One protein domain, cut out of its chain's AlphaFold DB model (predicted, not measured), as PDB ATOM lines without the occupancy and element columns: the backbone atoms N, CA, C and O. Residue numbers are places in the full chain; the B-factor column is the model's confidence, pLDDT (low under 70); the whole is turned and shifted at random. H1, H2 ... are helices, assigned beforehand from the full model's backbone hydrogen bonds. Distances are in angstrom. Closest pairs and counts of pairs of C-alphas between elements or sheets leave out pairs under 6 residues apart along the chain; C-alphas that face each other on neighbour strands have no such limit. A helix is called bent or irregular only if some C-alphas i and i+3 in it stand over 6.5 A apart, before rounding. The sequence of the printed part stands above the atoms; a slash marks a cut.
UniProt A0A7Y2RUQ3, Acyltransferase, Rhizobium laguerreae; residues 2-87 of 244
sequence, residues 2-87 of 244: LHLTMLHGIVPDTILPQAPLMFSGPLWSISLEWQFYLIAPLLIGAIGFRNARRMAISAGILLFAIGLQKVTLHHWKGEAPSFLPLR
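AT A GLANCE: This is residues 2 to 87 of the 244 residues of the protein "Acyltransferase" of Rhizobium laguerreae (UniProt A0A7Y2RUQ3). Two long helices, H1 and H2, form a narrow V: they meet near the tight link that joins them and spread apart toward the other end, where the short helix H3 sits between them. The unnamed stretch of residues 2 to 26 winds about the open end of the V. The printed part has 86 residues with three named helices, in the order H1, H2, H3, and no named strand; the class is all helix. The whole is only just loose, close to compact, with a radius of gyration of the C-alphas of 14.6 A, and elongated, spanning 44 by 25 by 17 A.

IN THESE COORDINATES: Residues 2 to 26 hold no named element. H1, residues 27 to 46, begins at C-alpha 27 (19.110, -18.193, -10.288) and is 28.8 A long. It is irregular, with C-alphas 38 and 41 7.4 A apart and a kink of 53 degrees near residue 39. H2, residues 52 to 72, is 29.6 A long. H3, residues 84 to 87, ends at C-alpha 87 (20.784, -4.064, -14.761).

HOW THE PARTS SIT: H1 and H2 form a helical hairpin, at a shallow tilt of 28 degrees, opposite ways. They only just touch, with 3 pairs of C-alphas within 8 A; Ala 46 alone of H1 touches residues 54 to 58 of H2, and the closest C-alphas, of Ala 46 and Arg 54, are 6.4 A apart. H3 touches residues 65 to 72 of H2, the closest C-alphas being those of Gln 69 and Leu 86, 4.9 A apart. H3 only just touches residues 32 to 36 of H1, with 3 pairs within 8 A; the closest C-alphas, of Leu 32 and Leu 84, are 5.6 A apart. Each O i to N i+4 pair in H2 is within hydrogen-bond range, against 13 of 16 in H1; H3 is too short for such a pair.

THE WHOLE: The C-alphas farthest apart, of Phe 23 and Ala 52, are 44.8 A apart. The printed part has no cut. The link from H2 to H3 is long, with 11 residues. Residues 37 to 42, which belong to H1, stand free. Mean pLDDT of the printed part is 79.2; residues 49 to 50 and 77 to 80 are under 70.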
ATOM      1  N   LEU A   2       5.381 -18.114 -15.607       77.25
ATOM      2  CA  LEU A   2       6.538 -17.200 -15.753       77.25
ATOM      3  C   LEU A   2       7.913 -17.788 -15.371       77.25
ATOM      4  O   LEU A   2       8.934 -17.379 -15.921       77.25
ATOM      5  N   HIS A   3       7.953 -18.762 -14.458       79.44
ATOM      6  CA  HIS A   3       9.181 -19.493 -14.135       79.44
ATOM      7  C   HIS A   3       9.661 -20.408 -15.264       79.44
ATOM      8  O   HIS A   3      10.861 -20.532 -15.464       79.44
ATOM      9  N   LEU A   4       8.740 -20.993 -16.040       80.25
ATOM     10  CA  LEU A   4       9.091 -21.870 -17.164       80.25
ATOM     11  C   LEU A   4       9.770 -21.091 -18.293       80.25
ATOM     12  O   LEU A   4      10.613 -21.629 -18.999       80.25
ATOM     13  N   THR A   5       9.413 -19.817 -18.451       84.00
ATOM     14  CA  THR A   5       9.981 -18.936 -19.474       84.00
ATOM     15  C   THR A   5      11.180 -18.129 -18.972       84.00
ATOM     16  O   THR A   5      11.716 -17.339 -19.743       84.00
ATOM     17  N   MET A   6      11.583 -18.277 -17.700       83.38
ATOM     18  CA  MET A   6      12.615 -17.453 -17.043       83.38
ATOM     19  C   MET A   6      12.314 -15.937 -17.102       83.38
ATOM     20  O   MET A   6      13.219 -15.105 -17.090       83.38
ATOM     21  N   LEU A   7      11.024 -15.568 -17.161       84.44
ATOM     22  CA  LEU A   7      10.543 -14.174 -17.226       84.44
ATOM     23  C   LEU A   7       9.883 -13.707 -15.922       84.44
ATOM     24  O   LEU A   7       9.279 -12.639 -15.869       84.44
ATOM     25  N   HIS A   8       9.998 -14.489 -14.851       82.75
ATOM     26  CA  HIS A   8       9.457 -14.159 -13.529       82.75
ATOM     27  C   HIS A   8      10.004 -12.838 -12.961       82.75
ATOM     28  O   HIS A   8       9.331 -12.203 -12.158       82.75
ATOM     29  N   GLY A   9      11.183 -12.386 -13.405       80.88
ATOM     30  CA  GLY A   9      11.750 -11.095 -13.013       80.88
ATOM     31  C   GLY A   9      11.060  -9.866 -13.620       80.88
ATOM     32  O   GLY A   9      11.298  -8.763 -13.144       80.88
ATOM     33  N   ILE A  10      10.186 -10.037 -14.623       83.88
ATOM     34  CA  ILE A  10       9.367  -8.953 -15.204       83.88
ATOM     35  C   ILE A  10       8.232  -8.530 -14.263       83.88
ATOM     36  O   ILE A  10       7.639  -7.474 -14.456       83.88
ATOM     37  N   VAL A  11       7.900  -9.329 -13.250       83.25
ATOM     38  CA  VAL A  11       6.861  -8.971 -12.280       83.25
ATOM     39  C   VAL A  11       7.499  -8.200 -11.116       83.25
ATOM     40  O   VAL A  11       8.531  -8.642 -10.609       83.25
ATOM     41  N   PRO A  12       6.927  -7.053 -10.696       79.31
ATOM     42  CA  PRO A  12       7.379  -6.312  -9.519       79.31
ATOM     43  C   PRO A  12       7.374  -7.147  -8.240       79.31
ATOM     44  O   PRO A  12       6.441  -7.917  -8.001       79.31
ATOM     45  N   ASP A  13       8.345  -6.890  -7.357       77.31
ATOM     46  CA  ASP A  13       8.399  -7.503  -6.021       77.31
ATOM     47  C   ASP A  13       7.172  -7.148  -5.164       77.31
ATOM     48  O   ASP A  13       6.834  -7.876  -4.237       77.31
ATOM     49  N   THR A  14       6.484  -6.043  -5.474       77.31
ATOM     50  CA  THR A  14       5.229  -5.653  -4.810       77.31
ATOM     51  C   THR A  14       4.065  -6.591  -5.117       77.31
ATOM     52  O   THR A  14       3.133  -6.671  -4.323       77.31
ATOM     53  N   ILE A  15       4.104  -7.285  -6.260       81.94
ATOM     54  CA  ILE A  15       3.060  -8.221  -6.696       81.94
ATOM     55  C   ILE A  15       3.478  -9.656  -6.381       81.94
ATOM     56  O   ILE A  15       2.672 -10.435  -5.878       81.94
ATOM     57  N   LEU A  16       4.731 -10.010  -6.680       78.31
ATOM     58  CA  LEU A  16       5.255 -11.359  -6.482       78.31
ATOM     59  C   LEU A  16       6.604 -11.304  -5.742       78.31
ATOM     60  O   LEU A  16       7.662 -11.319  -6.378       78.31
ATOM     61  N   PRO A  17       6.583 -11.230  -4.399       77.44
ATOM     62  CA  PRO A  17       7.794 -11.098  -3.600       77.44
ATOM     63  C   PRO A  17       8.732 -12.290  -3.786       77.44
ATOM     64  O   PRO A  17       8.295 -13.439  -3.801       77.44
ATOM     65  N   GLN A  18      10.035 -12.015  -3.895       77.62
ATOM     66  CA  GLN A  18      11.097 -13.029  -3.968       77.62
ATOM     67  C   GLN A  18      10.959 -14.046  -5.112       77.62
ATOM     68  O   GLN A  18      11.642 -15.073  -5.105       77.62
ATOM     69  N   ALA A  19      10.158 -13.751  -6.142       78.62
ATOM     70  CA  ALA A  19      10.004 -14.633  -7.293       78.62
ATOM     71  C   ALA A  19      11.354 -15.065  -7.899       78.62
ATOM     72  O   ALA A  19      11.541 -16.256  -8.143       78.62
ATOM     73  N   PRO A  20      12.359 -14.184  -8.078       76.31
ATOM     74  CA  PRO A  20      13.637 -14.612  -8.642       76.31
ATOM     75  C   PRO A  20      14.466 -15.559  -7.775       76.31
ATOM     76  O   PRO A  20      15.382 -16.197  -8.288       76.31
ATOM     77  N   LEU A  21      14.150 -15.652  -6.485       79.44
ATOM     78  CA  LEU A  21      14.896 -16.428  -5.495       79.44
ATOM     79  C   LEU A  21      14.175 -17.724  -5.099       79.44
ATOM     80  O   LEU A  21      14.737 -18.512  -4.344       79.44
ATOM     81  N   MET A  22      12.962 -17.960  -5.615       77.81
ATOM     82  CA  MET A  22      12.069 -19.041  -5.177       77.81
ATOM     83  C   MET A  22      12.715 -20.435  -5.220       77.81
ATOM     84  O   MET A  22      12.483 -21.241  -4.326       77.81
ATOM     85  N   PHE A  23      13.507 -20.734  -6.255       75.19
ATOM     86  CA  PHE A  23      14.137 -22.053  -6.404       75.19
ATOM     87  C   PHE A  23      15.532 -22.121  -5.792       75.19
ATOM     88  O   PHE A  23      15.889 -23.100  -5.145       75.19
ATOM     89  N   SER A  24      16.349 -21.105  -6.044       79.75
ATOM     90  CA  SER A  24      17.708 -21.021  -5.536       79.75
ATOM     91  C   SER A  24      18.159 -19.580  -5.663       79.75
ATOM     92  O   SER A  24      17.944 -18.961  -6.708       79.75
ATOM     93  N   GLY A  25      18.813 -19.069  -4.619       81.44
ATOM     94  CA  GLY A  25      19.345 -17.709  -4.588       81.44
ATOM     95  C   GLY A  25      20.061 -17.319  -5.887       81.44
ATOM     96  O   GLY A  25      19.641 -16.358  -6.508       81.44
ATOM     97  N   PRO A  26      21.049 -18.079  -6.385       84.75
ATOM     98  CA  PRO A  26      21.844 -17.749  -7.574       84.75
ATOM     99  C   PRO A  26      21.072 -17.664  -8.907       84.75
ATOM    100  O   PRO A  26      21.595 -17.148  -9.889       84.75
ATOM    101  N   LEU A  27      19.830 -18.149  -9.002       85.38
ATOM    102  CA  LEU A  27      19.110 -18.193 -10.288       85.38
ATOM    103  C   LEU A  27      18.646 -16.814 -10.787       85.38
ATOM    104  O   LEU A  27      18.313 -16.668 -11.967       85.38
ATOM    105  N   TRP A  28      18.678 -15.793  -9.925       85.38
ATOM    106  CA  TRP A  28      18.308 -14.420 -10.268       85.38
ATOM    107  C   TRP A  28      19.107 -13.897 -11.480       85.38
ATOM    108  O   TRP A  28      18.523 -13.372 -12.432       85.38
ATOM    109  N   SER A  29      20.429 -14.117 -11.519       86.62
ATOM    110  CA  SER A  29      21.282 -13.617 -12.607       86.62
ATOM    111  C   SER A  29      21.113 -14.411 -13.903       86.62
ATOM    112  O   SER A  29      21.160 -13.828 -14.982       86.62
ATOM    113  N   ILE A  30      20.829 -15.714 -13.817       87.50
ATOM    114  CA  ILE A  30      20.604 -16.562 -14.999       87.50
ATOM    115  C   ILE A  30      19.335 -16.115 -15.737       87.50
ATOM    116  O   ILE A  30      19.312 -16.047 -16.967       87.50
ATOM    117  N   SER A  31      18.284 -15.741 -15.003       89.31
ATOM    118  CA  SER A  31      17.065 -15.202 -15.619       89.31
ATOM    119  C   SER A  31      17.299 -13.857 -16.332       89.31
ATOM    120  O   SER A  31      16.680 -13.591 -17.364       89.31
ATOM    121  N   LEU A  32      18.234 -13.031 -15.844       88.81
ATOM    122  CA  LEU A  32      18.657 -11.795 -16.514       88.81
ATOM    123  C   LEU A  32      19.451 -12.076 -17.791       88.81
ATOM    124  O   LEU A  32      19.204 -11.441 -18.816       88.81
ATOM    125  N   GLU A  33      20.375 -13.036 -17.751       89.44
ATOM    126  CA  GLU A  33      21.132 -13.468 -18.930       89.44
ATOM    127  C   GLU A  33      20.204 -13.983 -20.028       89.44
ATOM    128  O   GLU A  33      20.340 -13.592 -21.188       89.44
ATOM    129  N   TRP A  34      19.206 -14.787 -19.657       89.50
ATOM    130  CA  TRP A  34      18.176 -15.251 -20.579       89.50
ATOM    131  C   TRP A  34      17.431 -14.088 -21.249       89.50
ATOM    132  O   TRP A  34      17.356 -14.029 -22.477       89.50
ATOM    133  N   GLN A  35      16.940 -13.124 -20.460       90.81
ATOM    134  CA  GLN A  35      16.277 -11.923 -20.988       90.81
ATOM    135  C   GLN A  35      17.196 -11.131 -21.926       90.81
ATOM    136  O   GLN A  35      16.758 -10.673 -22.982       90.81
ATOM    137  N   PHE A  36      18.475 -10.986 -21.566       88.88
ATOM    138  CA  PHE A  36      19.455 -10.308 -22.404       88.88
ATOM    139  C   PHE A  36      19.645 -11.024 -23.740       88.88
ATOM    140  O   PHE A  36      19.611 -10.368 -24.779       88.88
ATOM    141  N   TYR A  37      19.799 -12.350 -23.752       88.50
ATOM    142  CA  TYR A  37      20.033 -13.099 -24.989       88.50
ATOM    143  C   TYR A  37      18.878 -13.011 -25.989       88.50
ATOM    144  O   TYR A  37      19.131 -13.051 -27.194       88.50
ATOM    145  N   LEU A  38      17.642 -12.818 -25.522       88.94
ATOM    146  CA  LEU A  38      16.493 -12.584 -26.401       88.94
ATOM    147  C   LEU A  38      16.602 -11.257 -27.166       88.94
ATOM    148  O   LEU A  38      16.214 -11.184 -28.332       88.94
ATOM    149  N   ILE A  39      17.153 -10.215 -26.539       86.12
ATOM    150  CA  ILE A  39      17.248  -8.876 -27.142       86.12
ATOM    151  C   ILE A  39      18.639  -8.550 -27.702       86.12
ATOM    152  O   ILE A  39      18.784  -7.612 -28.489       86.12
ATOM    153  N   ALA A  40      19.666  -9.316 -27.334       85.88
ATOM    154  CA  ALA A  40      21.056  -9.074 -27.708       85.88
ATOM    155  C   ALA A  40      21.281  -8.956 -29.227       85.88
ATOM    156  O   ALA A  40      22.000  -8.038 -29.620       85.88
ATOM    157  N   PRO A  41      20.674  -9.781 -30.110       84.06
ATOM    158  CA  PRO A  41      20.854  -9.631 -31.557       84.06
ATOM    159  C   PRO A  41      20.380  -8.269 -32.076       84.06
ATOM    160  O   PRO A  41      21.060  -7.644 -32.890       84.06
ATOM    161  N   LEU A  42      19.243  -7.784 -31.563       83.44
ATOM    162  CA  LEU A  42      18.685  -6.479 -31.918       83.44
ATOM    163  C   LEU A  42      19.568  -5.349 -31.386       83.44
ATOM    164  O   LEU A  42      19.890  -4.421 -32.126       83.44
ATOM    165  N   LEU A  43      20.014  -5.453 -30.131       79.69
ATOM    166  CA  LEU A  43      20.904  -4.467 -29.520       79.69
ATOM    167  C   LEU A  43      22.241  -4.373 -30.252       79.69
ATOM    168  O   LEU A  43      22.660  -3.277 -30.604       79.69
ATOM    169  N   ILE A  44      22.898  -5.500 -30.523       79.75
ATOM    170  CA  ILE A  44      24.196  -5.529 -31.208       79.75
ATOM    171  C   ILE A  44      24.057  -5.042 -32.659       79.75
ATOM    172  O   ILE A  44      24.947  -4.356 -33.157       79.75
ATOM    173  N   GLY A  45      22.943  -5.352 -33.333       78.25
ATOM    174  CA  GLY A  45      22.662  -4.853 -34.683       78.25
ATOM    175  C   GLY A  45      22.379  -3.345 -34.740       78.25
ATOM    176  O   GLY A  45      22.766  -2.683 -35.707       78.25
ATOM    177  N   ALA A  46      21.726  -2.798 -33.710       74.12
ATOM    178  CA  ALA A  46      21.355  -1.385 -33.621       74.12
ATOM    179  C   ALA A  46      22.493  -0.487 -33.103       74.12
ATOM    180  O   ALA A  46      22.661   0.640 -33.581       74.12
ATOM    181  N   ILE A  47      23.280  -0.982 -32.144       72.94
ATOM    182  CA  ILE A  47      24.397  -0.260 -31.533       72.94
ATOM    183  C   ILE A  47      25.548  -0.135 -32.536       72.94
ATOM    184  O   ILE A  47      25.874  -1.045 -33.299       72.94
ATOM    185  N   GLY A  48      26.200   1.022 -32.545       70.25
ATOM    186  CA  GLY A  48      27.385   1.225 -33.365       70.25
ATOM    187  C   GLY A  48      28.125   2.495 -32.993       70.25
ATOM    188  O   GLY A  48      27.525   3.551 -32.843       70.25
ATOM    189  N   PHE A  49      29.448   2.380 -32.901       67.00
ATOM    190  CA  PHE A  49      30.328   3.433 -32.381       67.00
ATOM    191  C   PHE A  49      31.097   4.190 -33.473       67.00
ATOM    192  O   PHE A  49      31.914   5.048 -33.175       67.00
ATOM    193  N   ARG A  50      30.861   3.851 -34.749       68.00
ATOM    194  CA  ARG A  50      31.557   4.443 -35.908       68.00
ATOM    195  C   ARG A  50      30.652   5.236 -36.850       68.00
ATOM    196  O   ARG A  50      31.147   5.939 -37.716       68.00
ATOM    197  N   ASN A  51      29.333   5.112 -36.706       78.62
ATOM    198  CA  ASN A  51      28.350   5.801 -37.539       78.62
ATOM    199  C   ASN A  51      27.499   6.703 -36.640       78.62
ATOM    200  O   ASN A  51      26.903   6.202 -35.687       78.62
ATOM    201  N   ALA A  52      27.403   7.995 -36.971       76.75
ATOM    202  CA  ALA A  52      26.657   8.988 -36.197       76.75
ATOM    203  C   ALA A  52      25.197   8.572 -35.933       76.75
ATOM    204  O   ALA A  52      24.715   8.709 -34.810       76.75
ATOM    205  N   ARG A  53      24.515   7.964 -36.916       78.38
ATOM    206  CA  ARG A  53      23.147   7.442 -36.741       78.38
ATOM    207  C   ARG A  53      23.099   6.334 -35.687       78.38
ATOM    208  O   ARG A  53      22.220   6.331 -34.834       78.38
ATOM    209  N   ARG A  54      24.044   5.392 -35.732       77.88
ATOM    210  CA  ARG A  54      24.110   4.282 -34.767       77.88
ATOM    211  C   ARG A  54      24.559   4.752 -33.386       77.88
ATOM    212  O   ARG A  54      24.070   4.223 -32.393       77.88
ATOM    213  N   MET A  55      25.404   5.778 -33.305       74.69
ATOM    214  CA  MET A  55      25.757   6.422 -32.039       74.69
ATOM    215  C   MET A  55      24.538   7.099 -31.414       74.69
ATOM    216  O   MET A  55      24.286   6.890 -30.233       74.69
ATOM    217  N   ALA A  56      23.746   7.831 -32.203       75.00
ATOM    218  CA  ALA A  56      22.506   8.443 -31.733       75.00
ATOM    219  C   ALA A  56      21.501   7.388 -31.236       75.00
ATOM    220  O   ALA A  56      20.931   7.548 -30.161       75.00
ATOM    221  N   ILE A  57      21.348   6.268 -31.958       76.88
ATOM    222  CA  ILE A  57      20.521   5.130 -31.515       76.88
ATOM    223  C   ILE A  57      21.058   4.535 -30.204       76.88
ATOM    224  O   ILE A  57      20.291   4.307 -29.273       76.88
ATOM    225  N   SER A  58      22.373   4.333 -30.098       75.00
ATOM    226  CA  SER A  58      23.021   3.809 -28.885       75.00
ATOM    227  C   SER A  58      22.799   4.731 -27.682       75.00
ATOM    228  O   SER A  58      22.452   4.264 -26.598       75.00
ATOM    229  N   ALA A  59      22.945   6.044 -27.882       75.25
ATOM    230  CA  ALA A  59      22.683   7.054 -26.866       75.25
ATOM    231  C   ALA A  59      21.201   7.079 -26.460       75.25
ATOM    232  O   ALA A  59      20.902   7.127 -25.272       75.25
ATOM    233  N   GLY A  60      20.276   6.966 -27.420       80.25
ATOM    234  CA  GLY A  60      18.839   6.868 -27.154       80.25
ATOM    235  C   GLY A  60      18.466   5.626 -26.341       80.25
ATOM    236  O   GLY A  60      17.735   5.740 -25.362       80.25
ATOM    237  N   ILE A  61      19.020   4.458 -26.684       77.75
ATOM    238  CA  ILE A  61      18.823   3.204 -25.934       77.75
ATOM    239  C   ILE A  61      19.364   3.336 -24.505       77.75
ATOM    240  O   ILE A  61      18.691   2.934 -23.558       77.75
ATOM    241  N   LEU A  62      20.558   3.914 -24.336       76.19
ATOM    242  CA  LEU A  62      21.159   4.139 -23.022       76.19
ATOM    243  C   LEU A  62      20.311   5.100 -22.176       76.19
ATOM    244  O   LEU A  62      20.013   4.793 -21.024       76.19
ATOM    245  N   LEU A  63      19.886   6.235 -22.739       79.00
ATOM    246  CA  LEU A  63      19.033   7.206 -22.047       79.00
ATOM    247  C   LEU A  63      17.675   6.605 -21.676       79.00
ATOM    248  O   LEU A  63      17.213   6.790 -20.552       79.00
ATOM    249  N   PHE A  64      17.066   5.845 -22.588       80.06
ATOM    250  CA  PHE A  64      15.826   5.122 -22.325       80.06
ATOM    251  C   PHE A  64      16.005   4.105 -21.196       80.06
ATOM    252  O   PHE A  64      15.189   4.064 -20.280       80.06
ATOM    253  N   ALA A  65      17.094   3.335 -21.207       75.44
ATOM    254  CA  ALA A  65      17.389   2.371 -20.155       75.44
ATOM    255  C   ALA A  65      17.616   3.043 -18.793       75.44
ATOM    256  O   ALA A  65      17.089   2.562 -17.796       75.44
ATOM    257  N   ILE A  66      18.326   4.176 -18.744       75.88
ATOM    258  CA  ILE A  66      18.510   4.964 -17.514       75.88
ATOM    259  C   ILE A  66      17.164   5.515 -17.016       75.88
ATOM    260  O   ILE A  66      16.870   5.450 -15.822       75.88
ATOM    261  N   GLY A  67      16.328   6.042 -17.916       78.56
ATOM    262  CA  GLY A  67      14.986   6.521 -17.577       78.56
ATOM    263  C   GLY A  67      14.106   5.400 -17.022       78.56
ATOM    264  O   GLY A  67      13.518   5.539 -15.948       78.56
ATOM    265  N   LEU A  68      14.092   4.254 -17.702       77.38
ATOM    266  CA  LEU A  68      13.355   3.068 -17.284       77.38
ATOM    267  C   LEU A  68      13.875   2.527 -15.949       77.38
ATOM    268  O   LEU A  68      13.073   2.178 -15.088       77.38
ATOM    269  N   GLN A  69      15.191   2.525 -15.728       77.12
ATOM    270  CA  GLN A  69      15.804   2.161 -14.452       77.12
ATOM    271  C   GLN A  69      15.296   3.061 -13.318       77.12
ATOM    272  O   GLN A  69      14.866   2.549 -12.289       77.12
ATOM    273  N   LYS A  70      15.264   4.389 -13.498       77.69
ATOM    274  CA  LYS A  70      14.763   5.312 -12.460       77.69
ATOM    275  C   LYS A  70      13.299   5.054 -12.091       77.69
ATOM    276  O   LYS A  70      12.961   5.089 -10.913       77.69
ATOM    277  N   VAL A  71      12.449   4.760 -13.075       76.44
ATOM    278  CA  VAL A  71      11.025   4.443 -12.843       76.44
ATOM    279  C   VAL A  71      10.855   3.076 -12.166       76.44
ATOM    280  O   VAL A  71      10.035   2.904 -11.260       76.44
ATOM    281  N   THR A  72      11.645   2.091 -12.585       73.81
ATOM    282  CA  THR A  72      11.533   0.700 -12.114       73.81
ATOM    283  C   THR A  72      12.144   0.499 -10.729       73.81
ATOM    284  O   THR A  72      11.609  -0.281  -9.948       73.81
ATOM    285  N   LEU A  73      13.168   1.265 -10.341       72.81
ATOM    286  CA  LEU A  73      13.734   1.225  -8.982       72.81
ATOM    287  C   LEU A  73      12.690   1.484  -7.884       72.81
ATOM    288  O   LEU A  73      12.840   1.003  -6.763       72.81
ATOM    289  N   HIS A  74      11.606   2.205  -8.189       72.44
ATOM    290  CA  HIS A  74      10.527   2.417  -7.224       72.44
ATOM    291  C   HIS A  74       9.689   1.163  -6.939       72.44
ATOM    292  O   HIS A  74       9.150   1.035  -5.837       72.44
ATOM    293  N   HIS A  75       9.600   0.252  -7.909       71.06
ATOM    294  CA  HIS A  75       8.686  -0.892  -7.900       71.06
ATOM    295  C   HIS A  75       9.404  -2.231  -7.646       71.06
ATOM    296  O   HIS A  75       8.795  -3.163  -7.126       71.06
ATOM    297  N   TRP A  76      10.702  -2.319  -7.954       72.25
ATOM    298  CA  TRP A  76      11.558  -3.485  -7.705       72.25
ATOM    299  C   TRP A  76      12.583  -3.162  -6.619       72.25
ATOM    300  O   TRP A  76      13.694  -2.709  -6.904       72.25
ATOM    301  N   LYS A  77      12.176  -3.358  -5.361       68.56
ATOM    302  CA  LYS A  77      12.999  -3.093  -4.168       68.56
ATOM    303  C   LYS A  77      13.686  -4.344  -3.612       68.56
ATOM    304  O   LYS A  77      14.378  -4.238  -2.601       68.56
ATOM    305  N   GLY A  78      13.468  -5.514  -4.212       64.69
ATOM    306  CA  GLY A  78      14.093  -6.757  -3.777       64.69
ATOM    307  C   GLY A  78      15.620  -6.685  -3.837       64.69
ATOM    308  O   GLY A  78      16.195  -5.912  -4.599       64.69
ATOM    309  N   GLU A  79      16.290  -7.518  -3.041       65.69
ATOM    310  CA  GLU A  79      17.759  -7.547  -2.950       65.69
ATOM    311  C   GLU A  79      18.431  -7.979  -4.269       65.69
ATOM    312  O   GLU A  79      19.558  -7.583  -4.574       65.69
ATOM    313  N   ALA A  80      17.719  -8.760  -5.087       69.06
ATOM    314  CA  ALA A  80      18.210  -9.337  -6.336       69.06
ATOM    315  C   ALA A  80      17.198  -9.160  -7.487       69.06
ATOM    316  O   ALA A  80      16.637 -10.139  -7.997       69.06
ATOM    317  N   PRO A  81      16.935  -7.913  -7.923       77.56
ATOM    318  CA  PRO A  81      15.937  -7.658  -8.943       77.56
ATOM    319  C   PRO A  81      16.400  -8.259 -10.270       77.56
ATOM    320  O   PRO A  81      17.499  -7.974 -10.757       77.56
ATOM    321  N   SER A  82      15.542  -9.096 -10.847       82.44
ATOM    322  CA  SER A  82      15.828  -9.861 -12.065       82.44
ATOM    323  C   SER A  82      15.114  -9.304 -13.290       82.44
ATOM    324  O   SER A  82      14.710 -10.042 -14.185       82.44
ATOM    325  N   PHE A  83      14.950  -7.983 -13.321       85.94
ATOM    326  CA  PHE A  83      14.389  -7.270 -14.456       85.94
ATOM    327  C   PHE A  83      15.504  -6.610 -15.264       85.94
ATOM    328  O   PHE A  83      16.257  -5.785 -14.739       85.94
ATOM    329  N   LEU A  84      15.617  -6.969 -16.543       84.38
ATOM    330  CA  LEU A  84      16.739  -6.558 -17.386       84.38
ATOM    331  C   LEU A  84      17.000  -5.037 -17.416       84.38
ATOM    332  O   LEU A  84      18.163  -4.655 -17.256       84.38
ATOM    333  N   PRO A  85      15.988  -4.152 -17.536       82.00
ATOM    334  CA  PRO A  85      16.206  -2.704 -17.515       82.00
ATOM    335  C   PRO A  85      16.944  -2.176 -16.284       82.00
ATOM    336  O   PRO A  85      17.727  -1.238 -16.403       82.00
ATOM    337  N   LEU A  86      16.762  -2.803 -15.117       78.94
ATOM    338  CA  LEU A  86      17.427  -2.386 -13.878       78.94
ATOM    339  C   LEU A  86      18.935  -2.646 -13.895       78.94
ATOM    340  O   LEU A  86      19.693  -1.962 -13.210       78.94
ATOM    341  N   ARG A  87      19.375  -3.652 -14.657       81.25
ATOM    342  CA  ARG A  87      20.784  -4.064 -14.761       81.25
ATOM    343  C   ARG A  87      21.401  -3.704 -16.108       81.25
ATOM    344  O   ARG A  87      22.585  -3.946 -16.326       81.25
TER     345      ARG A  87